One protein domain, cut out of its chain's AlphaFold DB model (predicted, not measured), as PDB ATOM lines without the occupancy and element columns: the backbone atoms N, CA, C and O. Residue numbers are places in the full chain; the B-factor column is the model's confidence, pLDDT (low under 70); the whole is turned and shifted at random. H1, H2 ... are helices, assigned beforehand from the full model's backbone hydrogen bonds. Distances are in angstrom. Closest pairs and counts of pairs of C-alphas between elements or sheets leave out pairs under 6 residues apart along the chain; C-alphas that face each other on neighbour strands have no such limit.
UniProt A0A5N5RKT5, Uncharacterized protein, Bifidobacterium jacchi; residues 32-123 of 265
ATOM      1  N   SER A  32      -4.290 -49.044  65.736       46.94
ATOM      2  CA  SER A  32      -4.487 -47.589  65.649       46.94
ATOM      3  C   SER A  32      -4.254 -47.044  64.232       46.94
ATOM      4  O   SER A  32      -5.076 -46.270  63.742       46.94
ATOM      5  N   GLY A  33      -3.227 -47.523  63.519       49.12
ATOM      6  CA  GLY A  33      -2.991 -47.175  62.107       49.12
ATOM      7  C   GLY A  33      -4.100 -47.652  61.152       49.12
ATOM      8  O   GLY A  33      -4.510 -46.930  60.241       49.12
ATOM      9  N   CYS A  34      -4.665 -48.839  61.397       50.97
ATOM     10  CA  CYS A  34      -5.790 -49.373  60.621       50.97
ATOM     11  C   CYS A  34      -7.097 -48.582  60.813       50.97
ATOM     12  O   CYS A  34      -7.907 -48.502  59.893       50.97
ATOM     13  N   VAL A  35      -7.333 -48.009  61.997       52.28
ATOM     14  CA  VAL A  35      -8.548 -47.216  62.256       52.28
ATOM     15  C   VAL A  35      -8.482 -45.871  61.529       52.28
ATOM     16  O   VAL A  35      -9.458 -45.488  60.885       52.28
ATOM     17  N   GLY A  36      -7.327 -45.195  61.550       46.69
ATOM     18  CA  GLY A  36      -7.130 -43.937  60.815       46.69
ATOM     19  C   GLY A  36      -7.299 -44.100  59.301       46.69
ATOM     20  O   GLY A  36      -7.985 -43.310  58.654       46.69
ATOM     21  N   THR A  37      -6.754 -45.182  58.745       60.47
ATOM     22  CA  THR A  37      -6.894 -45.508  57.316       60.47
ATOM     23  C   THR A  37      -8.317 -45.922  56.932       60.47
ATOM     24  O   THR A  37      -8.780 -45.553  55.856       60.47
ATOM     25  N   ALA A  38      -9.056 -46.620  57.803       58.12
ATOM     26  CA  ALA A  38     -10.451 -46.985  57.543       58.12
ATOM     27  C   ALA A  38     -11.385 -45.763  57.483       58.12
ATOM     28  O   ALA A  38     -12.226 -45.682  56.589       58.12
ATOM     29  N   VAL A  39     -11.222 -44.802  58.399       64.38
ATOM     30  CA  VAL A  39     -12.009 -43.556  58.399       64.38
ATOM     31  C   VAL A  39     -11.665 -42.700  57.179       64.38
ATOM     32  O   VAL A  39     -12.569 -42.253  56.475       64.38
ATOM     33  N   GLY A  40     -10.372 -42.537  56.871       66.69
ATOM     34  CA  GLY A  40      -9.932 -41.832  55.662       66.69
ATOM     35  C   GLY A  40     -10.456 -42.481  54.379       66.69
ATOM     36  O   GLY A  40     -10.943 -41.786  53.490       66.69
ATOM     37  N   GLY A  41     -10.449 -43.815  54.311       67.19
ATOM     38  CA  GLY A  41     -11.004 -44.573  53.190       67.19
ATOM     39  C   GLY A  41     -12.516 -44.400  53.031       67.19
ATOM     40  O   GLY A  41     -12.994 -44.235  51.912       67.19
ATOM     41  N   ALA A  42     -13.273 -44.375  54.133       70.81
ATOM     42  CA  ALA A  42     -14.713 -44.124  54.092       70.81
ATOM     43  C   ALA A  42     -15.033 -42.713  53.568       70.81
ATOM     44  O   ALA A  42     -15.904 -42.557  52.714       70.81
ATOM     45  N   ILE A  43     -14.292 -41.698  54.022       75.00
ATOM     46  CA  ILE A  43     -14.437 -40.318  53.536       75.00
ATOM     47  C   ILE A  43     -14.083 -40.237  52.045       75.00
ATOM     48  O   ILE A  43     -14.854 -39.683  51.262       75.00
ATOM     49  N   ALA A  44     -12.966 -40.840  51.632       73.38
ATOM     50  CA  ALA A  44     -12.551 -40.873  50.232       73.38
ATOM     51  C   ALA A  44     -13.583 -41.574  49.332       73.38
ATOM     52  O   ALA A  44     -13.853 -41.103  48.230       73.38
ATOM     53  N   ALA A  45     -14.204 -42.658  49.808       77.69
ATOM     54  CA  ALA A  45     -15.255 -43.363  49.078       77.69
ATOM     55  C   ALA A  45     -16.511 -42.500  48.889       77.69
ATOM     56  O   ALA A  45     -17.067 -42.468  47.792       77.69
ATOM     57  N   ILE A  46     -16.937 -41.770  49.927       81.06
ATOM     58  CA  ILE A  46     -18.086 -40.855  49.847       81.06
ATOM     59  C   ILE A  46     -17.806 -39.737  48.839       81.06
ATOM     60  O   ILE A  46     -18.619 -39.496  47.948       81.06
ATOM     61  N   VAL A  47     -16.637 -39.098  48.939       82.88
ATOM     62  CA  VAL A  47     -16.219 -38.027  48.024       82.88
ATOM     63  C   VAL A  47     -16.123 -38.542  46.585       82.88
ATOM     64  O   VAL A  47     -16.651 -37.917  45.666       82.88
ATOM     65  N   GLY A  48     -15.514 -39.713  46.378       83.50
ATOM     66  CA  GLY A  48     -15.420 -40.350  45.064       83.50
ATOM     67  C   GLY A  48     -16.792 -40.659  44.461       83.50
ATOM     68  O   GLY A  48     -17.026 -40.382  43.286       83.50
ATOM     69  N   LEU A  49     -17.726 -41.162  45.272       84.69
ATOM     70  CA  LEU A  49     -19.098 -41.426  44.840       84.69
ATOM     71  C   LEU A  49     -19.817 -40.138  44.414       84.69
ATOM     72  O   LEU A  49     -20.523 -40.148  43.407       84.69
ATOM     73  N   SER A  50     -19.611 -39.027  45.129       84.38
ATOM     74  CA  SER A  50     -20.171 -37.726  44.740       84.38
ATOM     75  C   SER A  50     -19.686 -37.293  43.355       84.38
ATOM     76  O   SER A  50     -20.510 -36.924  42.523       84.38
ATOM     77  N   PHE A  51     -18.386 -37.418  43.060       84.75
ATOM     78  CA  PHE A  51     -17.845 -37.088  41.735       84.75
ATOM     79  C   PHE A  51     -18.429 -37.956  40.618       84.75
ATOM     80  O   PHE A  51     -18.799 -37.428  39.570       84.75
ATOM     81  N   VAL A  52     -18.588 -39.262  40.855       83.81
ATOM     82  CA  VAL A  52     -19.203 -40.178  39.881       83.81
ATOM     83  C   VAL A  52     -20.659 -39.793  39.609       83.81
ATOM     84  O   VAL A  52     -21.063 -39.709  38.449       83.81
ATOM     85  N   ILE A  53     -21.444 -39.511  40.655       86.00
ATOM     86  CA  ILE A  53     -22.846 -39.084  40.517       86.00
ATOM     87  C   ILE A  53     -22.931 -37.766  39.739       86.00
ATOM     88  O   ILE A  53     -23.734 -37.655  38.811       86.00
ATOM     89  N   THR A  54     -22.084 -36.787  40.067       84.62
ATOM     90  CA  THR A  54     -22.034 -35.498  39.367       84.62
ATOM     91  C   THR A  54     -21.614 -35.657  37.904       84.62
ATOM     92  O   THR A  54     -22.229 -35.044  37.034       84.62
ATOM     93  N   GLY A  55     -20.628 -36.507  37.602       77.81
ATOM     94  CA  GLY A  55     -20.181 -36.785  36.235       77.81
ATOM     95  C   GLY A  55     -21.266 -37.448  35.384       77.81
ATOM     96  O   GLY A  55     -21.578 -36.967  34.296       77.81
ATOM     97  N   ILE A  56     -21.919 -38.495  35.904       85.50
ATOM     98  CA  ILE A  56     -23.039 -39.170  35.222       85.50
ATOM     99  C   ILE A  56     -24.218 -38.208  35.028       85.50
ATOM    100  O   ILE A  56     -24.798 -38.151  33.941       85.50
ATOM    101  N   GLY A  57     -24.562 -37.432  36.060       83.38
ATOM    102  CA  GLY A  57     -25.615 -36.420  35.994       83.38
ATOM    103  C   GLY A  57     -25.319 -35.345  34.947       83.38
ATOM    104  O   GLY A  57     -26.191 -35.020  34.145       83.38
ATOM    105  N   GLY A  58     -24.076 -34.860  34.897       80.12
ATOM    106  CA  GLY A  58     -23.604 -33.900  33.903       80.12
ATOM    107  C   GLY A  58     -23.683 -34.448  32.478       80.12
ATOM    108  O   GLY A  58     -24.252 -33.792  31.612       80.12
ATOM    109  N   ILE A  59     -23.202 -35.674  32.241       83.25
ATOM    110  CA  ILE A  59     -23.305 -36.340  30.932       83.25
ATOM    111  C   ILE A  59     -24.773 -36.461  30.515       83.25
ATOM    112  O   ILE A  59     -25.137 -36.015  29.430       83.25
ATOM    113  N   ARG A  60     -25.637 -36.999  31.386       84.00
ATOM    114  CA  ARG A  60     -27.070 -37.155  31.099       84.00
ATOM    115  C   ARG A  60     -27.735 -35.818  30.777       84.00
ATOM    116  O   ARG A  60     -28.493 -35.746  29.815       84.00
ATOM    117  N   TYR A  61     -27.447 -34.780  31.559       81.56
ATOM    118  CA  TYR A  61     -27.986 -33.440  31.342       81.56
ATOM    119  C   TYR A  61     -27.564 -32.880  29.978       81.56
ATOM    120  O   TYR A  61     -28.407 -32.390  29.230       81.56
ATOM    121  N   ARG A  62     -26.286 -33.019  29.599       80.94
ATOM    122  CA  ARG A  62     -25.809 -32.577  28.278       80.94
ATOM    123  C   ARG A  62     -26.430 -33.388  27.142       80.94
ATOM    124  O   ARG A  62     -26.878 -32.790  26.177       80.94
ATOM    125  N   PHE A  63     -26.559 -34.708  27.281       80.62
ATOM    126  CA  PHE A  63     -27.255 -35.537  26.288       80.62
ATOM    127  C   PHE A  63     -28.724 -35.140  26.110       80.62
ATOM    128  O   PHE A  63     -29.216 -35.152  24.988       80.62
ATOM    129  N   GLN A  64     -29.425 -34.766  27.183       81.19
ATOM    130  CA  GLN A  64     -30.803 -34.274  27.089       81.19
ATOM    131  C   GLN A  64     -30.890 -32.931  26.363       81.19
ATOM    132  O   GLN A  64     -31.807 -32.736  25.576       81.19
ATOM    133  N   LEU A  65     -29.920 -32.040  26.583       78.50
ATOM    134  CA  LEU A  65     -29.841 -30.759  25.882       78.50
ATOM    135  C   LEU A  65     -29.481 -30.893  24.400       78.50
ATOM    136  O   LEU A  65     -29.726 -29.963  23.652       78.50
ATOM    137  N   MET A  66     -28.905 -32.013  23.959       81.00
ATOM    138  CA  MET A  66     -28.587 -32.241  22.543       81.00
ATOM    139  C   MET A  66     -29.806 -32.632  21.713       81.00
ATOM    140  O   MET A  66     -29.777 -32.508  20.490       81.00
ATOM    141  N   TRP A  67     -30.866 -33.112  22.358       79.38
ATOM    142  CA  TRP A  67     -32.109 -33.471  21.693       79.38
ATOM    143  C   TRP A  67     -32.989 -32.234  21.545       79.38
ATOM    144  O   TRP A  67     -33.571 -31.754  22.515       79.38
ATOM    145  N   HIS A  68     -33.084 -31.733  20.316       71.31
ATOM    146  CA  HIS A  68     -33.898 -30.573  19.967       71.31
ATOM    147  C   HIS A  68     -35.124 -31.018  19.166       71.31
ATOM    148  O   HIS A  68     -35.051 -31.951  18.367       71.31
ATOM    149  N   SER A  69     -36.254 -30.347  19.375       66.50
ATOM    150  CA  SER A  69     -37.421 -30.417  18.494       66.50
ATOM    151  C   SER A  69     -37.800 -28.986  18.158       66.50
ATOM    152  O   SER A  69     -38.218 -28.225  19.032       66.50
ATOM    153  N   ASP A  70     -37.602 -28.610  16.901       67.12
ATOM    154  CA  ASP A  70     -38.037 -27.314  16.413       67.12
ATOM    155  C   ASP A  70     -39.494 -27.426  15.974       67.12
ATOM    156  O   ASP A  70     -39.832 -28.229  15.113       67.12
ATOM    157  N   HIS A  71     -40.367 -26.615  16.578       56.59
ATOM    158  CA  HIS A  71     -41.685 -26.267  16.029       56.59
ATOM    159  C   HIS A  71     -42.569 -27.451  15.567       56.59
ATOM    160  O   HIS A  71     -43.348 -27.311  14.628       56.59
ATOM    161  N   GLY A  72     -42.508 -28.595  16.258       61.09
ATOM    162  CA  GLY A  72     -43.346 -29.767  15.967       61.09
ATOM    163  C   GLY A  72     -42.713 -30.812  15.044       61.09
ATOM    164  O   GLY A  72     -43.358 -31.825  14.776       61.09
ATOM    165  N   ASP A  73     -41.465 -30.614  14.613       62.88
ATOM    166  CA  ASP A  73     -40.710 -31.621  13.870       62.88
ATOM    167  C   ASP A  73     -40.129 -32.713  14.777       62.88
ATOM    168  O   ASP A  73     -39.938 -32.546  15.992       62.88
ATOM    169  N   ASN A  74     -39.831 -33.852  14.143       69.50
ATOM    170  CA  ASN A  74     -39.227 -35.004  14.797       69.50
ATOM    171  C   ASN A  74     -37.959 -34.587  15.557       69.50
ATOM    172  O   ASN A  74     -37.117 -33.862  15.014       69.50
ATOM    173  N   PRO A  75     -37.801 -35.062  16.803       74.38
ATOM    174  CA  PRO A  75     -36.653 -34.705  17.609       74.38
ATOM    175  C   PRO A  75     -35.369 -35.175  16.910       74.38
ATOM    176  O   PRO A  75     -35.297 -36.302  16.412       74.38
ATOM    177  N   HIS A  76     -34.366 -34.303  16.845       74.38
ATOM    178  CA  HIS A  76     -33.083 -34.575  16.206       74.38
ATOM    179  C   HIS A  76     -31.917 -34.233  17.140       74.38
ATOM    180  O   HIS A  76     -32.030 -33.421  18.059       74.38
ATOM    181  N   PHE A  77     -30.792 -34.914  16.927       80.88
ATOM    182  CA  PHE A  77     -29.609 -34.811  17.774       80.88
ATOM    183  C   PHE A  77     -28.639 -33.764  17.213       80.88
ATOM    184  O   PHE A  77     -28.067 -33.967  16.142       80.88
ATOM    185  N   ALA A  78     -28.443 -32.663  17.939       80.69
ATOM    186  CA  ALA A  78     -27.609 -31.533  17.529       80.69
ATOM    187  C   ALA A  78     -26.560 -31.199  18.614       80.69
ATOM    188  O   ALA A  78     -26.855 -30.465  19.559       80.69
ATOM    189  N   PRO A  79     -25.331 -31.743  18.525       79.25
ATOM    190  CA  PRO A  79     -24.262 -31.441  19.475       79.25
ATOM    191  C   PRO A  79     -23.629 -30.069  19.205       79.25
ATOM    192  O   PRO A  79     -23.336 -29.719  18.061       79.25
ATOM    193  N   SER A  80     -23.357 -29.301  20.263       80.25
ATOM    194  CA  SER A  80     -22.661 -28.012  20.172       80.25
ATOM    195  C   SER A  80     -21.142 -28.162  20.364       80.25
ATOM    196  O   SER A  80     -20.691 -29.108  21.015       80.25
ATOM    197  N   PRO A  81     -20.317 -27.199  19.904       79.12
ATOM    198  CA  PRO A  81     -18.876 -27.178  20.174       79.12
ATOM    199  C   PRO A  81     -18.525 -27.289  21.667       79.12
ATOM    200  O   PRO A  81     -17.530 -27.907  22.028       79.12
ATOM    201  N   VAL A  82     -19.367 -26.734  22.546       78.94
ATOM    202  CA  VAL A  82     -19.178 -26.763  24.006       78.94
ATOM    203  C   VAL A  82     -19.318 -28.186  24.560       78.94
ATOM    204  O   VAL A  82     -18.658 -28.551  25.533       78.94
ATOM    205  N   ASP A  83     -20.135 -29.025  23.929       78.44
ATOM    206  CA  ASP A  83     -20.352 -30.402  24.366       78.44
ATOM    207  C   ASP A  83     -19.143 -31.307  24.148       78.44
ATOM    208  O   ASP A  83     -18.889 -32.190  24.971       78.44
ATOM    209  N   PHE A  84     -18.353 -31.033  23.108       78.94
ATOM    210  CA  PHE A  84     -17.091 -31.730  22.859       78.94
ATOM    211  C   PHE A  84     -16.055 -31.492  23.962       78.94
ATOM    212  O   PHE A  84     -15.148 -32.303  24.111       78.94
ATOM    213  N   PHE A  85     -16.198 -30.434  24.769       81.56
ATOM    214  CA  PHE A  85     -15.333 -30.176  25.925       81.56
ATOM    215  C   PHE A  85     -15.951 -30.661  27.239       81.56
ATOM    216  O   PHE A  85     -15.265 -31.265  28.063       81.56
ATOM    217  N   ILE A  86     -17.253 -30.441  27.442       80.00
ATOM    218  CA  ILE A  86     -17.910 -30.750  28.720       80.00
ATOM    219  C   ILE A  86     -18.112 -32.256  28.920       80.00
ATOM    220  O   ILE A  86     -17.931 -32.736  30.040       80.00
ATOM    221  N   ILE A  87     -18.439 -33.022  27.871       81.19
ATOM    222  CA  ILE A  87     -18.629 -34.477  27.998       81.19
ATOM    223  C   ILE A  87     -17.334 -35.187  28.418       81.19
ATOM    224  O   ILE A  87     -17.393 -35.958  29.377       81.19
ATOM    225  N   PRO A  88     -16.164 -34.932  27.798       84.69
ATOM    226  CA  PRO A  88     -14.910 -35.525  28.259       84.69
ATOM    227  C   PRO A  88     -14.551 -35.146  29.697       84.69
ATOM    228  O   PRO A  88     -14.126 -36.009  30.461       84.69
ATOM    229  N   ILE A  89     -14.770 -33.891  30.101       83.31
ATOM    230  CA  ILE A  89     -14.526 -33.450  31.483       83.31
ATOM    231  C   ILE A  89     -15.436 -34.212  32.455       83.31
ATOM    232  O   ILE A  89     -14.963 -34.756  33.451       83.31
ATOM    233  N   ALA A  90     -16.730 -34.320  32.150       82.75
ATOM    234  CA  ALA A  90     -17.673 -35.084  32.959       82.75
ATOM    235  C   ALA A  90     -17.343 -36.591  32.978       82.75
ATOM    236  O   ALA A  90     -17.515 -37.242  34.007       82.75
ATOM    237  N   ALA A  91     -16.799 -37.137  31.887       81.44
ATOM    238  CA  ALA A  91     -16.302 -38.509  31.834       81.44
ATOM    239  C   ALA A  91     -15.055 -38.708  32.710       81.44
ATOM    240  O   ALA A  91     -14.952 -39.735  33.380       81.44
ATOM    241  N   LEU A  92     -14.144 -37.731  32.797       84.00
ATOM    242  CA  LEU A  92     -12.996 -37.785  33.713       84.00
ATOM    243  C   LEU A  92     -13.436 -37.846  35.183       84.00
ATOM    244  O   LEU A  92     -12.863 -38.619  35.951       84.00
ATOM    245  N   PHE A  93     -14.500 -37.125  35.555       81.56
ATOM    246  CA  PHE A  93     -15.113 -37.212  36.889       81.56
ATOM    247  C   PHE A  93     -15.700 -38.595  37.218       81.56
ATOM    248  O   PHE A  93     -15.934 -38.889  38.386       81.56
ATOM    249  N   VAL A  94     -15.902 -39.460  36.220       82.50
ATOM    250  CA  VAL A  94     -16.312 -40.859  36.411       82.50
ATOM    251  C   VAL A  94     -15.105 -41.798  36.361       82.50
ATOM    252  O   VAL A  94     -14.933 -42.633  37.247       82.50
ATOM    253  N   ILE A  95     -14.247 -41.659  35.349       82.81
ATOM    254  CA  ILE A  95     -13.131 -42.577  35.085       82.81
ATOM    255  C   ILE A  95     -12.083 -42.511  36.195       82.81
ATOM    256  O   ILE A  95     -11.631 -43.554  36.663       82.81
ATOM    257  N   VAL A  96     -11.704 -41.308  36.641       82.50
ATOM    258  CA  VAL A  96     -10.630 -41.139  37.631       82.50
ATOM    259  C   VAL A  96     -11.005 -41.780  38.977       82.50
ATOM    260  O   VAL A  96     -10.242 -42.629  39.445       82.50
ATOM    261  N   PRO A  97     -12.175 -41.496  39.589       80.44
ATOM    262  CA  PRO A  97     -12.562 -42.147  40.842       80.44
ATOM    263  C   PRO A  97     -12.741 -43.662  40.712       80.44
ATOM    264  O   PRO A  97     -12.368 -44.397  41.622       80.44
ATOM    265  N   VAL A  98     -13.271 -44.147  39.582       81.25
ATOM    266  CA  VAL A  98     -13.417 -45.592  39.331       81.25
ATOM    267  C   VAL A  98     -12.051 -46.266  39.216       81.25
ATOM    268  O   VAL A  98     -11.846 -47.322  39.812       81.25
ATOM    269  N   GLY A  99     -11.091 -45.647  38.525       77.38
ATOM    270  CA  GLY A  99      -9.712 -46.132  38.451       77.38
ATOM    271  C   GLY A  99      -9.061 -46.235  39.832       77.38
ATOM    272  O   GLY A  99      -8.514 -47.284  40.178       77.38
ATOM    273  N   PHE A 100      -9.202 -45.197  40.663       78.25
ATOM    274  CA  PHE A 100      -8.744 -45.230  42.056       78.25
ATOM    275  C   PHE A 100      -9.455 -46.305  42.888       78.25
ATOM    276  O   PHE A 100      -8.806 -46.970  43.693       78.25
ATOM    277  N   ALA A 101     -10.755 -46.530  42.685       77.06
ATOM    278  CA  ALA A 101     -11.504 -47.571  43.385       77.06
ATOM    279  C   ALA A 101     -11.042 -48.984  42.994       77.06
ATOM    280  O   ALA A 101     -10.888 -49.839  43.864       77.06
ATOM    281  N   VAL A 102     -10.771 -49.229  41.708       76.62
ATOM    282  CA  VAL A 102     -10.228 -50.508  41.220       76.62
ATOM    283  C   VAL A 102      -8.829 -50.746  41.785       76.62
ATOM    284  O   VAL A 102      -8.554 -51.831  42.298       76.62
ATOM    285  N   PHE A 103      -7.965 -49.731  41.757       70.56
ATOM    286  CA  PHE A 103      -6.622 -49.823  42.326       70.56
ATOM    287  C   PHE A 103      -6.666 -50.056  43.845       70.56
ATOM    288  O   PHE A 103      -5.985 -50.939  44.369       70.56
ATOM    289  N   GLY A 104      -7.541 -49.334  44.548       71.19
ATOM    290  CA  GLY A 104      -7.785 -49.510  45.977       71.19
ATOM    291  C   GLY A 104      -8.334 -50.896  46.320       71.19
ATOM    292  O   GLY A 104      -7.898 -51.500  47.296       71.19
ATOM    293  N   LEU A 105      -9.240 -51.446  45.505       72.62
ATOM    294  CA  LEU A 105      -9.751 -52.808  45.665       72.62
ATOM    295  C   LEU A 105      -8.641 -53.842  45.475       72.62
ATOM    296  O   LEU A 105      -8.554 -54.794  46.249       72.62
ATOM    297  N   TRP A 106      -7.780 -53.651  44.479       70.56
ATOM    298  CA  TRP A 106      -6.642 -54.531  44.231       70.56
ATOM    299  C   TRP A 106      -5.689 -54.558  45.432       70.56
ATOM    300  O   TRP A 106      -5.347 -55.630  45.938       70.56
ATOM    301  N   TYR A 107      -5.372 -53.380  45.975       65.56
ATOM    302  CA  TYR A 107      -4.580 -53.240  47.195       65.56
ATOM    303  C   TYR A 107      -5.274 -53.868  48.415       65.56
ATOM    304  O   TYR A 107      -4.658 -54.594  49.193       65.56
ATOM    305  N   ALA A 108      -6.586 -53.665  48.562       66.69
ATOM    306  CA  ALA A 108      -7.367 -54.232  49.657       66.69
ATOM    307  C   ALA A 108      -7.441 -55.765  49.603       66.69
ATOM    308  O   ALA A 108      -7.420 -56.415  50.648       66.69
ATOM    309  N   ILE A 109      -7.520 -56.361  48.407       65.31
ATOM    310  CA  ILE A 109      -7.487 -57.818  48.217       65.31
ATOM    311  C   ILE A 109      -6.121 -58.374  48.627       65.31
ATOM    312  O   ILE A 109      -6.076 -59.372  49.354       65.31
ATOM    313  N   ALA A 110      -5.030 -57.718  48.217       57.84
ATOM    314  CA  ALA A 110      -3.676 -58.087  48.625       57.84
ATOM    315  C   ALA A 110      -3.518 -58.029  50.158       57.84
ATOM    316  O   ALA A 110      -3.126 -59.020  50.778       57.84
ATOM    317  N   ASP A 111      -3.960 -56.938  50.790       60.34
ATOM    318  CA  ASP A 111      -3.907 -56.763  52.248       60.34
ATOM    319  C   ASP A 111      -4.831 -57.751  52.996       60.34
ATOM    320  O   ASP A 111      -4.526 -58.199  54.101       60.34
ATOM    321  N   ARG A 112      -5.957 -58.190  52.409       60.41
ATOM    322  CA  ARG A 112      -6.872 -59.158  53.051       60.41
ATOM    323  C   ARG A 112      -6.214 -60.517  53.296       60.41
ATOM    324  O   ARG A 112      -6.507 -61.154  54.313       60.41
ATOM    325  N   ARG A 113      -5.340 -60.959  52.384       54.88
ATOM    326  CA  ARG A 113      -4.570 -62.204  52.530       54.88
ATOM    327  C   ARG A 113      -3.587 -62.088  53.692       54.88
ATOM    328  O   ARG A 113      -3.569 -62.967  54.552       54.88
ATOM    329  N   GLU A 114      -2.891 -60.958  53.787       51.44
ATOM    330  CA  GLU A 114      -1.997 -60.654  54.908       51.44
ATOM    331  C   GLU A 114      -2.766 -60.553  56.242       51.44
ATOM    332  O   GLU A 114      -2.323 -61.063  57.270       51.44
ATOM    333  N   ARG A 115      -3.974 -59.966  56.251       54.97
ATOM    334  CA  ARG A 115      -4.831 -59.847  57.451       54.97
ATOM    335  C   ARG A 115      -5.258 -61.188  58.056       54.97
ATOM    336  O   ARG A 115      -5.497 -61.243  59.264       54.97
ATOM    337  N   LYS A 116      -5.385 -62.255  57.259       52.78
ATOM    338  CA  LYS A 116      -5.839 -63.571  57.748       52.78
ATOM    339  C   LYS A 116      -4.774 -64.251  58.616       52.78
ATOM    340  O   LYS A 116      -5.096 -64.668  59.725       52.78
ATOM    341  N   MET A 117      -3.519 -64.274  58.160       50.88
ATOM    342  CA  MET A 117      -2.369 -64.755  58.944       50.88
ATOM    343  C   MET A 117      -2.145 -63.863  60.176       50.88
ATOM    344  O   MET A 117      -1.957 -64.356  61.287       50.88
ATOM    345  N   ARG A 118      -2.305 -62.537  60.009       55.97
ATOM    346  CA  ARG A 118      -2.194 -61.541  61.090       55.97
ATOM    347  C   ARG A 118      -3.130 -61.793  62.264       55.97
ATOM    348  O   ARG A 118      -2.706 -61.676  63.414       55.97
ATOM    349  N   ARG A 119      -4.392 -62.145  61.997       57.16
ATOM    350  CA  ARG A 119      -5.361 -62.480  63.054       57.16
ATOM    351  C   ARG A 119      -4.970 -63.736  63.821       57.16
ATOM    352  O   ARG A 119      -5.245 -63.779  65.013       57.16
ATOM    353  N   ALA A 120      -4.326 -64.709  63.174       56.50
ATOM    354  CA  ALA A 120      -3.914 -65.940  63.835       56.50
ATOM    355  C   ALA A 120      -2.916 -65.649  64.968       56.50
ATOM    356  O   ALA A 120      -3.205 -66.001  66.104       56.50
ATOM    357  N   PHE A 121      -1.832 -64.901  64.729       56.50
ATOM    358  CA  PHE A 121      -0.858 -64.643  65.807       56.50
ATOM    359  C   PHE A 121      -1.281 -63.556  66.798       56.50
ATOM    360  O   PHE A 121      -0.844 -63.590  67.944       56.50
ATOM    361  N   THR A 122      -2.120 -62.592  66.401       58.16
ATOM    362  CA  THR A 122      -2.584 -61.545  67.335       58.16
ATOM    363  C   THR A 122      -3.710 -62.005  68.262       58.16
ATOM    364  O   THR A 122      -3.849 -61.450  69.349       58.16
ATOM    365  N   HIS A 123      -4.504 -63.011  67.872       57.47
ATOM    366  CA  HIS A 123      -5.527 -63.604  68.743       57.47
ATOM    367  C   HIS A 123      -5.060 -64.856  69.486       57.47
ATOM    368  O   HIS A 123      -5.677 -65.222  70.490       57.47
TER     369      HIS A 123
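AT A GLANCE: This is residues 32 to 123 of the 265 residues of an uncharacterized protein of Bifidobacterium jacchi (UniProt A0A5N5RKT5). A long helical hairpin: H2 folds back beside H1, and the two spread apart from residues 83 to 98 of H2 toward its free end, while a loop sticks on beyond the other end. The printed part has 92 residues with two named helices, H1 then H2, and no named strand; the class is all helix. The whole is extended, a rod of 75 by 21 by 20 A, with a radius of gyration of the C-alphas of 21.3 A.

HOW THE PARTS SIT: H2, residues 83 to 123, and H1, residues 32 to 66, touch as a hairpin, opposite ways at a shallow tilt of 24 degrees. Their closest C-alphas, those of Gly 55 and Ala 90, are 4.5 A apart. Every O i to N i+4 pair is within hydrogen-bond range in H1, 31 of 37 in H2.

IN THESE COORDINATES: H2 spans 57.4 A, ends at C-alpha 123 (-5.527, -63.604, 68.743) and has a kink of 37 degrees near residue 114. H1 spans 51.7 A from C-alpha 32 (-4.487, -47.589, 65.649).

THE WHOLE: The printed part has no cut. The link, residues 67 to 82, is long. Residues 32 to 41, 69 to 74 and 107 to 123 have pLDDT under 70.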